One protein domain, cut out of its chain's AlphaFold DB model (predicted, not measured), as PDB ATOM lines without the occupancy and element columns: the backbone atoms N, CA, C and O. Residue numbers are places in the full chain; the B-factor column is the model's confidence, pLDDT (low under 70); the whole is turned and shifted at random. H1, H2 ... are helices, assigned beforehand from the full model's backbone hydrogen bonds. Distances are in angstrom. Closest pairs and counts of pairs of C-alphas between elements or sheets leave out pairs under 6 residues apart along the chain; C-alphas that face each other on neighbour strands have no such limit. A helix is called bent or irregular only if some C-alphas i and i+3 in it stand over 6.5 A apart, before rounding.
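This is residues 88 to 167 of the 329 residues of an uncharacterized protein of Pseudoprimorskyibacter insulae (UniProt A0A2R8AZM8). Six short helices form a compact cluster, with H4, the longest, between a hairpin of H1 and H2 on one side and H6 on the other. H2 crosses H4 steeply, H3 sits beside the start of H1, and H5 is near H3 and H4. The printed part has 80 residues with six named helices, H1 to H6 in chain order, and no named strand; its class is all helix, and the helix packing is part aligned, part crossed. The whole is compact and rounded, with a radius of gyration of the C-alphas of 11.6 A and spans of 29 by 24 by 23 A.

H4, residues 132 to 144, measures 18.1 A from first to last C-alpha and begins at C-alpha 132 (141.091, 149.563, 136.049). H2, residues 105 to 116, measures 16.3 A. H1, residues 92 to 99, measures 10.7 A and begins at C-alpha 92 (131.896, 147.602, 149.360). H3, residues 122 to 130, measures 12.9 A. H5, residues 152 to 158, measures 10.1 A. H6, residues 160 to 167, measures 9.0 A and ends at C-alpha 167 (140.624, 153.375, 127.529). H6 is only just irregular: C-alphas 162 and 165 are 6.8 A apart.

H4 touches H2 at a steep tilt of 62 degrees, the same way, the closest C-alphas being those of Arg 113 and Arg 138, 5.9 A apart. With residues 132 to 136 alone, H4 touches H6, about perpendicular at 88 degrees, though the line of H6 is a rough one; the closest C-alphas are those of Glu 133 and Ile 163, 6.0 A apart. H1 and H2 form a helical hairpin: they touch at a shallow tilt of 14 degrees, opposite ways, and the closest C-alphas, those of Pro 92 and Ile 115, are 5.2 A apart. H3 touches H1 at a shallow tilt of 29 degrees, the same way, with the closest C-alphas, of Pro 92 and Thr 124, 7.1 A apart. H5 is close to H4 but not clearly touching, the closest C-alphas being those of Phe 136 and Phe 156, 7.5 A apart. H5 and H6 meet only through their link. H1 and H4 are apart, and so are H2 and H6. In H1, H2, H3 and H4 every O i to N i+4 pair is within hydrogen-bond range; in H5 it is 2 of 3 and in H6 2 of 4.

The two C-alphas farthest apart, those of Arg 89 and Pro 165, are 34.1 A apart. The printed part has no cut and no long link; the link from H4 to H5 is short, with 7 residues, and the other four are tight. The mean pLDDT of the printed part is 89.4, and no printed residue is under 70.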
ATOM      1  N   GLU A  88     122.725 146.446 145.390       88.00
ATOM      2  CA  GLU A  88     122.636 147.626 146.265       88.00
ATOM      3  C   GLU A  88     122.578 147.257 147.756       88.00
ATOM      4  O   GLU A  88     122.881 148.079 148.622       88.00
ATOM      5  N   ARG A  89     122.269 145.997 148.073       86.25
ATOM      6  CA  ARG A  89     122.293 145.466 149.443       86.25
ATOM      7  C   ARG A  89     123.695 145.128 149.952       86.25
ATOM      8  O   ARG A  89     123.863 144.840 151.135       86.25
ATOM      9  N   LEU A  90     124.700 145.132 149.078       89.88
ATOM     10  CA  LEU A  90     126.071 144.774 149.434       89.88
ATOM     11  C   LEU A  90     126.829 145.985 149.976       89.88
ATOM     12  O   LEU A  90     126.699 147.108 149.468       89.88
ATOM     13  N   THR A  91     127.662 145.744 150.988       88.69
ATOM     14  CA  THR A  91     128.719 146.687 151.365       88.69
ATOM     15  C   THR A  91     129.853 146.645 150.325       88.69
ATOM     16  O   THR A  91     129.928 145.694 149.539       88.69
ATOM     17  N   PRO A  92     130.762 147.639 150.281       84.12
ATOM     18  CA  PRO A  92     131.896 147.602 149.360       84.12
ATOM     19  C   PRO A  92     132.763 146.353 149.534       84.12
ATOM     20  O   PRO A  92     133.108 145.720 148.544       84.12
ATOM     21  N   SER A  93     133.071 145.965 150.777       86.19
ATOM     22  CA  SER A  93     133.870 144.766 151.071       86.19
ATOM     23  C   SER A  93     133.193 143.495 150.568       86.19
ATOM     24  O   SER A  93     133.846 142.622 150.007       86.19
ATOM     25  N   ASP A  94     131.870 143.420 150.686       90.69
ATOM     26  CA  ASP A  94     131.105 142.271 150.215       90.69
ATOM     27  C   ASP A  94     131.114 142.171 148.690       90.69
ATOM     28  O   ASP A  94     131.343 141.100 148.129       90.69
ATOM     29  N   ALA A  95     130.893 143.299 148.008       90.56
ATOM     30  CA  ALA A  95     130.936 143.350 146.553       90.56
ATOM     31  C   ALA A  95     132.327 142.966 146.023       90.56
ATOM     32  O   ALA A  95     132.437 142.242 145.035       90.56
ATOM     33  N   MET A  96     133.380 143.398 146.715       86.94
ATOM     34  CA  MET A  96     134.775 143.079 146.411       86.94
ATOM     35  C   MET A  96     135.088 141.594 146.556       86.94
ATOM     36  O   MET A  96     135.659 140.987 145.646       86.94
ATOM     37  N   ASP A  97     134.664 140.998 147.666       88.12
ATOM     38  CA  ASP A  97     134.780 139.563 147.903       88.12
ATOM     39  C   ASP A  97     134.098 138.762 146.787       88.12
ATOM     40  O   ASP A  97     134.630 137.756 146.309       88.12
ATOM     41  N   LEU A  98     132.931 139.230 146.340       91.75
ATOM     42  CA  LEU A  98     132.119 138.561 145.329       91.75
ATOM     43  C   LEU A  98     132.666 138.705 143.903       91.75
ATOM     44  O   LEU A  98     132.400 137.836 143.074       91.75
ATOM     45  N   ILE A  99     133.488 139.720 143.609       88.94
ATOM     46  CA  ILE A  99     134.161 139.838 142.300       88.94
ATOM     47  C   ILE A  99     135.046 138.619 142.029       88.94
ATOM     48  O   ILE A  99     135.099 138.148 140.897       88.94
ATOM     49  N   SER A 100     135.706 138.076 143.057       85.25
ATOM     50  CA  SER A 100     136.631 136.942 142.900       85.25
ATOM     51  C   SER A 100     135.955 135.631 142.475       85.25
ATOM     52  O   SER A 100     136.604 134.766 141.892       85.25
ATOM     53  N   VAL A 101     134.655 135.491 142.747       88.94
ATOM     54  CA  VAL A 101     133.849 134.300 142.428       88.94
ATOM     55  C   VAL A 101     132.868 134.540 141.277       88.94
ATOM     56  O   VAL A 101     132.257 133.598 140.768       88.94
ATOM     57  N   ALA A 102     132.705 135.793 140.849       88.31
ATOM     58  CA  ALA A 102     131.815 136.161 139.763       88.31
ATOM     59  C   ALA A 102     132.291 135.542 138.441       88.31
ATOM     60  O   ALA A 102     133.407 135.770 137.984       88.31
ATOM     61  N   SER A 103     131.414 134.761 137.811       81.81
ATOM     62  CA  SER A 103     131.750 134.025 136.584       81.81
ATOM     63  C   SER A 103     131.376 134.771 135.300       81.81
ATOM     64  O   SER A 103     131.910 134.456 134.239       81.81
ATOM     65  N   SER A 104     130.469 135.756 135.370       87.56
ATOM     66  CA  SER A 104     129.994 136.490 134.192       87.56
ATOM     67  C   SER A 104     130.479 137.949 134.171       87.56
ATOM     68  O   SER A 104     130.458 138.630 135.204       87.56
ATOM     69  N   PRO A 105     130.868 138.485 132.993       85.44
ATOM     70  CA  PRO A 105     131.271 139.886 132.858       85.44
ATOM     71  C   PRO A 105     130.192 140.872 133.315       85.44
ATOM     72  O   PRO A 105     130.508 141.917 133.878       85.44
ATOM     73  N   LYS A 106     128.911 140.525 133.112       86.62
ATOM     74  CA  LYS A 106     127.760 141.325 133.552       86.62
ATOM     75  C   LYS A 106     127.728 141.462 135.076       86.62
ATOM     76  O   LYS A 106     127.571 142.575 135.577       86.62
ATOM     77  N   THR A 107     127.933 140.362 135.798       90.44
ATOM     78  CA  THR A 107     127.993 140.356 137.263       90.44
ATOM     79  C   THR A 107     129.161 141.176 137.784       90.44
ATOM     80  O   THR A 107     128.953 142.054 138.619       90.44
ATOM     81  N   ILE A 108     130.371 140.961 137.252       89.12
ATOM     82  CA  ILE A 108     131.562 141.744 137.635       89.12
ATOM     83  C   ILE A 108     131.289 143.237 137.440       89.12
ATOM     84  O   ILE A 108     131.557 144.055 138.314       89.12
ATOM     85  N   SER A 109     130.674 143.587 136.316       87.31
ATOM     86  CA  SER A 109     130.249 144.947 136.013       87.31
ATOM     87  C   SER A 109     129.258 145.520 137.040       87.31
ATOM     88  O   SER A 109     129.400 146.673 137.442       87.31
ATOM     89  N   ASN A 110     128.249 144.750 137.455       90.31
ATOM     90  CA  ASN A 110     127.256 145.198 138.438       90.31
ATOM     91  C   ASN A 110     127.877 145.398 139.825       90.31
ATOM     92  O   ASN A 110     127.587 146.395 140.484       90.31
ATOM     93  N   LEU A 111     128.764 144.489 140.236       93.12
ATOM     94  CA  LEU A 111     129.529 144.611 141.478       93.12
ATOM     95  C   LEU A 111     130.457 145.832 141.435       93.12
ATOM     96  O   LEU A 111     130.504 146.600 142.392       93.12
ATOM     97  N   MET A 112     131.124 146.075 140.303       93.06
ATOM     98  CA  MET A 112     131.973 147.255 140.126       93.06
ATOM     99  C   MET A 112     131.171 148.558 140.190       93.06
ATOM    100  O   MET A 112     131.586 149.508 140.848       93.06
ATOM    101  N   ARG A 113     129.988 148.596 139.562       92.38
ATOM    102  CA  ARG A 113     129.055 149.728 139.674       92.38
ATOM    103  C   ARG A 113     128.716 150.008 141.138       92.38
ATOM    104  O   ARG A 113     128.759 151.161 141.555       92.38
ATOM    105  N   ARG A 114     128.437 148.965 141.926       93.31
ATOM    106  CA  ARG A 114     128.159 149.110 143.358       93.31
ATOM    107  C   ARG A 114     129.359 149.676 144.121       93.31
ATOM    108  O   ARG A 114     129.185 150.619 144.885       93.31
ATOM    109  N   ILE A 115     130.565 149.155 143.888       94.25
ATOM    110  CA  ILE A 115     131.791 149.643 144.547       94.25
ATOM    111  C   ILE A 115     132.010 151.134 144.261       94.25
ATOM    112  O   ILE A 115     132.228 151.909 145.187       94.25
ATOM    113  N   LEU A 116     131.880 151.549 142.999       95.00
ATOM    114  CA  LEU A 116     132.099 152.936 142.572       95.00
ATOM    115  C   LEU A 116     130.990 153.908 143.020       95.00
ATOM    116  O   LEU A 116     131.208 155.119 143.068       95.00
ATOM    117  N   SER A 117     129.805 153.395 143.364       94.00
ATOM    118  CA  SER A 117     128.706 154.204 143.915       94.00
ATOM    119  C   SER A 117     128.896 154.593 145.385       94.00
ATOM    120  O   SER A 117     128.128 155.387 145.925       94.00
ATOM    121  N   LEU A 118     129.924 154.049 146.041       91.56
ATOM    122  CA  LEU A 118     130.246 154.294 147.444       91.56
ATOM    123  C   LEU A 118     131.640 154.927 147.571       91.56
ATOM    124  O   LEU A 118     132.474 154.717 146.692       91.56
ATOM    125  N   PRO A 119     131.921 155.711 148.632       91.44
ATOM    126  CA  PRO A 119     133.216 156.369 148.789       91.44
ATOM    127  C   PRO A 119     134.390 155.374 148.787       91.44
ATOM    128  O   PRO A 119     134.273 154.298 149.385       91.44
ATOM    129  N   PRO A 120     135.529 155.723 148.162       91.81
ATOM    130  CA  PRO A 120     136.688 154.847 148.110       91.81
ATOM    131  C   PRO A 120     137.315 154.646 149.496       91.81
ATOM    132  O   PRO A 120     137.463 155.575 150.290       91.81
ATOM    133  N   SER A 121     137.756 153.418 149.742       90.12
ATOM    134  CA  SER A 121     138.660 153.006 150.819       90.12
ATOM    135  C   SER A 121     139.998 152.552 150.225       90.12
ATOM    136  O   SER A 121     140.117 152.380 149.009       90.12
ATOM    137  N   GLU A 122     141.015 152.344 151.062       87.81
ATOM    138  CA  GLU A 122     142.321 151.841 150.608       87.81
ATOM    139  C   GLU A 122     142.187 150.483 149.895       87.81
ATOM    140  O   GLU A 122     142.632 150.336 148.755       87.81
ATOM    141  N   ASP A 123     141.458 149.545 150.505       86.12
ATOM    142  CA  ASP A 123     141.239 148.205 149.951       86.12
ATOM    143  C   ASP A 123     140.450 148.232 148.636       86.12
ATOM    144  O   ASP A 123     140.826 147.586 147.655       86.12
ATOM    145  N   THR A 124     139.360 149.009 148.585       88.25
ATOM    146  CA  THR A 124     138.533 149.120 147.369       88.25
ATOM    147  C   THR A 124     139.296 149.794 146.236       88.25
ATOM    148  O   THR A 124     139.184 149.364 145.091       88.25
ATOM    149  N   SER A 125     140.142 150.777 146.548       89.25
ATOM    150  CA  SER A 125     141.018 151.420 145.568       89.25
ATOM    151  C   SER A 125     142.027 150.435 144.975       89.25
ATOM    152  O   SER A 125     142.202 150.394 143.759       89.25
ATOM    153  N   ALA A 126     142.666 149.598 145.797       88.50
ATOM    154  CA  ALA A 126     143.629 148.613 145.304       88.50
ATOM    155  C   ALA A 126     142.989 147.638 144.299       88.50
ATOM    156  O   ALA A 126     143.533 147.388 143.225       88.50
ATOM    157  N   LYS A 127     141.781 147.153 144.591       85.31
ATOM    158  CA  LYS A 127     141.081 146.214 143.705       85.31
ATOM    159  C   LYS A 127     140.491 146.864 142.464       85.31
ATOM    160  O   LYS A 127     140.509 146.265 141.393       85.31
ATOM    161  N   VAL A 128     139.977 148.087 142.582       89.44
ATOM    162  CA  VAL A 128     139.562 148.871 141.414       89.44
ATOM    163  C   VAL A 128     140.758 149.086 140.484       89.44
ATOM    164  O   VAL A 128     140.584 149.021 139.270       89.44
ATOM    165  N   ALA A 129     141.974 149.239 141.022       88.50
ATOM    166  CA  ALA A 129     143.188 149.298 140.212       88.50
ATOM    167  C   ALA A 129     143.513 147.983 139.484       88.50
ATOM    168  O   ALA A 129     143.859 148.024 138.307       88.50
ATOM    169  N   GLU A 130     143.314 146.820 140.114       86.75
ATOM    170  CA  GLU A 130     143.447 145.511 139.440       86.75
ATOM    171  C   GLU A 130     142.470 145.341 138.261       86.75
ATOM    172  O   GLU A 130     142.749 144.601 137.318       86.75
ATOM    173  N   HIS A 131     141.332 146.039 138.298       85.19
ATOM    174  CA  HIS A 131     140.285 145.998 137.276       85.19
ATOM    175  C   HIS A 131     140.069 147.362 136.598       85.19
ATOM    176  O   HIS A 131     138.943 147.686 136.204       85.19
ATOM    177  N   ALA A 132     141.139 148.156 136.457       87.25
ATOM    178  CA  ALA A 132     141.091 149.563 136.049       87.25
ATOM    179  C   ALA A 132     140.265 149.821 134.781       87.25
ATOM    180  O   ALA A 132     139.482 150.765 134.739       87.25
ATOM    181  N   GLU A 133     140.408 148.967 133.767       83.69
ATOM    182  CA  GLU A 133     139.720 149.104 132.481       83.69
ATOM    183  C   GLU A 133     138.192 149.003 132.644       83.69
ATOM    184  O   GLU A 133     137.440 149.909 132.280       83.69
ATOM    185  N   LEU A 134     137.721 147.928 133.284       86.25
ATOM    186  CA  LEU A 134     136.298 147.694 133.528       86.25
ATOM    187  C   LEU A 134     135.717 148.735 134.494       86.25
ATOM    188  O   LEU A 134     134.591 149.206 134.302       86.25
ATOM    189  N   ALA A 135     136.487 149.118 135.513       91.19
ATOM    190  CA  ALA A 135     136.092 150.150 136.457       91.19
ATOM    191  C   ALA A 135     135.968 151.524 135.797       91.19
ATOM    192  O   ALA A 135     135.009 152.239 136.074       91.19
ATOM    193  N   PHE A 136     136.875 151.877 134.886       92.69
ATOM    194  CA  PHE A 136     136.840 153.154 134.182       92.69
ATOM    195  C   PHE A 136     135.566 153.304 133.347       92.69
ATOM    196  O   PHE A 136     134.861 154.307 133.469       92.69
ATOM    197  N   GLY A 137     135.199 152.272 132.578       90.75
ATOM    198  CA  GLY A 137     133.953 152.270 131.808       90.75
ATOM    199  C   GLY A 137     132.711 152.521 132.674       90.75
ATOM    200  O   GLY A 137     131.833 153.289 132.277       90.75
ATOM    201  N   ARG A 138     132.665 151.927 133.875       91.94
ATOM    202  CA  ARG A 138     131.566 152.112 134.840       91.94
ATOM    203  C   ARG A 138     131.617 153.438 135.582       91.94
ATOM    204  O   ARG A 138     130.563 154.004 135.857       91.94
ATOM    205  N   ALA A 139     132.803 153.959 135.860       94.44
ATOM    206  CA  ALA A 139     132.961 155.280 136.447       94.44
ATOM    207  C   ALA A 139     132.426 156.372 135.517       94.44
ATOM    208  O   ALA A 139     131.795 157.312 135.991       94.44
ATOM    209  N   ILE A 140     132.602 156.221 134.199       93.12
ATOM    210  CA  ILE A 140     132.019 157.141 133.215       93.12
ATOM    211  C   ILE A 140     130.490 157.078 133.255       93.12
ATOM    212  O   ILE A 140     129.852 158.122 133.375       93.12
ATOM    213  N   ASP A 141     129.906 155.873 133.211       92.25
ATOM    214  CA  ASP A 141     128.446 155.692 133.274       92.25
ATOM    215  C   ASP A 141     127.857 156.350 134.530       92.25
ATOM    216  O   ASP A 141     126.886 157.103 134.455       92.25
ATOM    217  N   LEU A 142     128.485 156.101 135.682       93.88
ATOM    218  CA  LEU A 142     128.078 156.665 136.966       93.88
ATOM    219  C   LEU A 142     128.308 158.175 137.044       93.88
ATOM    220  O   LEU A 142     127.506 158.878 137.650       93.88
ATOM    221  N   SER A 143     129.371 158.698 136.433       93.06
ATOM    222  CA  SER A 143     129.618 160.141 136.365       93.06
ATOM    223  C   SER A 143     128.533 160.845 135.548       93.06
ATOM    224  O   SER A 143     128.006 161.870 135.979       93.06
ATOM    225  N   ILE A 144     128.131 160.261 134.411       90.38
ATOM    226  CA  ILE A 144     127.035 160.773 133.575       90.38
ATOM    227  C   ILE A 144     125.710 160.748 134.345       90.38
ATOM    228  O   ILE A 144     124.969 161.727 134.318       90.38
ATOM    229  N   SER A 145     125.418 159.654 135.054       91.94
ATOM    230  CA  SER A 145     124.172 159.512 135.816       91.94
ATOM    231  C   SER A 145     124.185 160.212 137.182       91.94
ATOM    232  O   SER A 145     123.191 160.131 137.900       91.94
ATOM    233  N   GLY A 146     125.294 160.846 137.582       91.44
ATOM    234  CA  GLY A 146     125.457 161.487 138.894       91.44
ATOM    235  C   GLY A 146     125.560 160.520 140.085       91.44
ATOM    236  O   GLY A 146     125.335 160.928 141.219       91.44
ATOM    237  N   GLY A 147     125.867 159.244 139.839       93.31
ATOM    238  CA  GLY A 147     125.984 158.191 140.856       93.31
ATOM    239  C   GLY A 147     127.418 157.833 141.257       93.31
ATOM    240  O   GLY A 147     127.601 156.910 142.044       93.31
ATOM    241  N   LEU A 148     128.438 158.498 140.701       95.38
ATOM    242  CA  LEU A 148     129.833 158.259 141.080       95.38
ATOM    243  C   LEU A 148     130.116 158.929 142.428       95.38
ATOM    244  O   LEU A 148     129.924 160.136 142.566       95.38
ATOM    245  N   ALA A 149     130.590 158.161 143.409       94.69
ATOM    246  CA  ALA A 149     130.911 158.719 144.717       94.69
ATOM    247  C   ALA A 149     132.135 159.649 144.672       94.69
ATOM    248  O   ALA A 149     133.066 159.473 143.878       94.69
ATOM    249  N   GLU A 150     132.154 160.629 145.576       92.88
ATOM    250  CA  GLU A 150     133.281 161.545 145.735       92.88
ATOM    251  C   GLU A 150     134.571 160.782 146.091       92.88
ATOM    252  O   GLU A 150     134.555 159.800 146.831       92.88
ATOM    253  N   GLY A 151     135.705 161.237 145.553       90.50
ATOM    254  CA  GLY A 151     137.030 160.655 145.796       90.50
ATOM    255  C   GLY A 151     137.538 159.747 144.673       90.50
ATOM    256  O   GLY A 151     138.747 159.726 144.423       90.50
ATOM    257  N   TRP A 152     136.651 159.082 143.924       94.31
ATOM    258  CA  TRP A 152     137.060 158.223 142.801       94.31
ATOM    259  C   TRP A 152     137.759 158.995 141.684       94.31
ATOM    260  O   TRP A 152     138.725 158.500 141.105       94.31
ATOM    261  N   GLU A 153     137.348 160.237 141.419       91.56
ATOM    262  CA  GLU A 153     137.992 161.075 140.402       91.56
ATOM    263  C   GLU A 153     139.495 161.231 140.664       91.56
ATOM    264  O   GLU A 153     140.311 161.057 139.765       91.56
ATOM    265  N   GLY A 154     139.890 161.512 141.911       91.44
ATOM    266  CA  GLY A 154     141.299 161.666 142.282       91.44
ATOM    267  C   GLY A 154     142.117 160.386 142.086       91.44
ATOM    268  O   GLY A 154     143.323 160.443 141.843       91.44
ATOM    269  N   MET A 155     141.473 159.223 142.163       92.06
ATOM    270  CA  MET A 155     142.101 157.940 141.877       92.06
ATOM    271  C   MET A 155     142.287 157.720 140.373       92.06
ATOM    272  O   MET A 155     143.416 157.474 139.948       92.06
ATOM    273  N   PHE A 156     141.235 157.884 139.564       93.25
ATOM    274  CA  PHE A 156     141.325 157.716 138.107       93.25
ATOM    275  C   PHE A 156     142.347 158.668 137.473       93.25
ATOM    276  O   PHE A 156     143.114 158.255 136.603       93.25
ATOM    277  N   LYS A 157     142.467 159.897 137.992       91.75
ATOM    278  CA  LYS A 157     143.518 160.853 137.599       91.75
ATOM    279  C   LYS A 157     144.932 160.299 137.792       91.75
ATOM    280  O   LYS A 157     145.793 160.512 136.944       91.75
ATOM    281  N   ARG A 158     145.187 159.585 138.895       90.56
ATOM    282  CA  ARG A 158     146.503 158.983 139.188       90.56
ATOM    283  C   ARG A 158     146.791 157.753 138.329       90.56
ATOM    284  O   ARG A 158     147.950 157.489 138.040       90.56
ATOM    285  N   MET A 159     145.749 157.050 137.898       89.38
ATOM    286  CA  MET A 159     145.843 155.834 137.085       89.38
ATOM    287  C   MET A 159     145.736 156.084 135.579       89.38
ATOM    288  O   MET A 159     145.663 155.138 134.800       89.38
ATOM    289  N   ALA A 160     145.721 157.346 135.140       88.94
ATOM    290  CA  ALA A 160     145.555 157.665 133.729       88.94
ATOM    291  C   ALA A 160     146.579 156.934 132.843       88.94
ATOM    292  O   ALA A 160     146.209 156.430 131.789       88.94
ATOM    293  N   GLY A 161     147.830 156.796 133.297       84.88
ATOM    294  CA  GLY A 161     148.867 156.057 132.567       84.88
ATOM    295  C   GLY A 161     148.518 154.590 132.290       84.88
ATOM    296  O   GLY A 161     148.802 154.108 131.198       84.88
ATOM    297  N   ASP A 162     147.851 153.917 133.230       84.94
ATOM    298  CA  ASP A 162     147.478 152.501 133.112       84.94
ATOM    299  C   ASP A 162     146.197 152.312 132.287       84.94
ATOM    300  O   ASP A 162     146.018 151.301 131.610       84.94
ATOM    301  N   ILE A 163     145.303 153.305 132.315       88.06
ATOM    302  CA  ILE A 163     144.011 153.262 131.619       88.06
ATOM    303  C   ILE A 163     144.169 153.613 130.141       88.06
ATOM    304  O   ILE A 163     143.543 152.989 129.287       88.06
ATOM    305  N   LEU A 164     144.994 154.607 129.812       85.75
ATOM    306  CA  LEU A 164     145.100 155.173 128.463       85.75
ATOM    307  C   LEU A 164     145.387 154.172 127.328       85.75
ATOM    308  O   LEU A 164     144.782 154.342 126.268       85.75
ATOM    309  N   PRO A 165     146.235 153.136 127.497       80.56
ATOM    310  CA  PRO A 165     146.498 152.157 126.439       80.56
ATOM    311  C   PRO A 165     145.249 151.412 125.945       80.56
ATOM    312  O   PRO A 165     145.219 150.971 124.798       80.56
ATOM    313  N   HIS A 166     144.221 151.291 126.788       77.00
ATOM    314  CA  HIS A 166     142.999 150.525 126.509       77.00
ATOM    315  C   HIS A 166     141.730 151.396 126.531       77.00
ATOM    316  O   HIS A 166     140.734 151.092 125.876       77.00
ATOM    317  N   GLY A 167     141.777 152.530 127.233       77.00
ATOM    318  CA  GLY A 167     140.624 153.375 127.529       77.00
ATOM    319  C   GLY A 167     140.066 154.143 126.334       77.00
ATOM    320  O   GLY A 167     138.885 154.466 126.350       77.00
TER     321      GLY A 167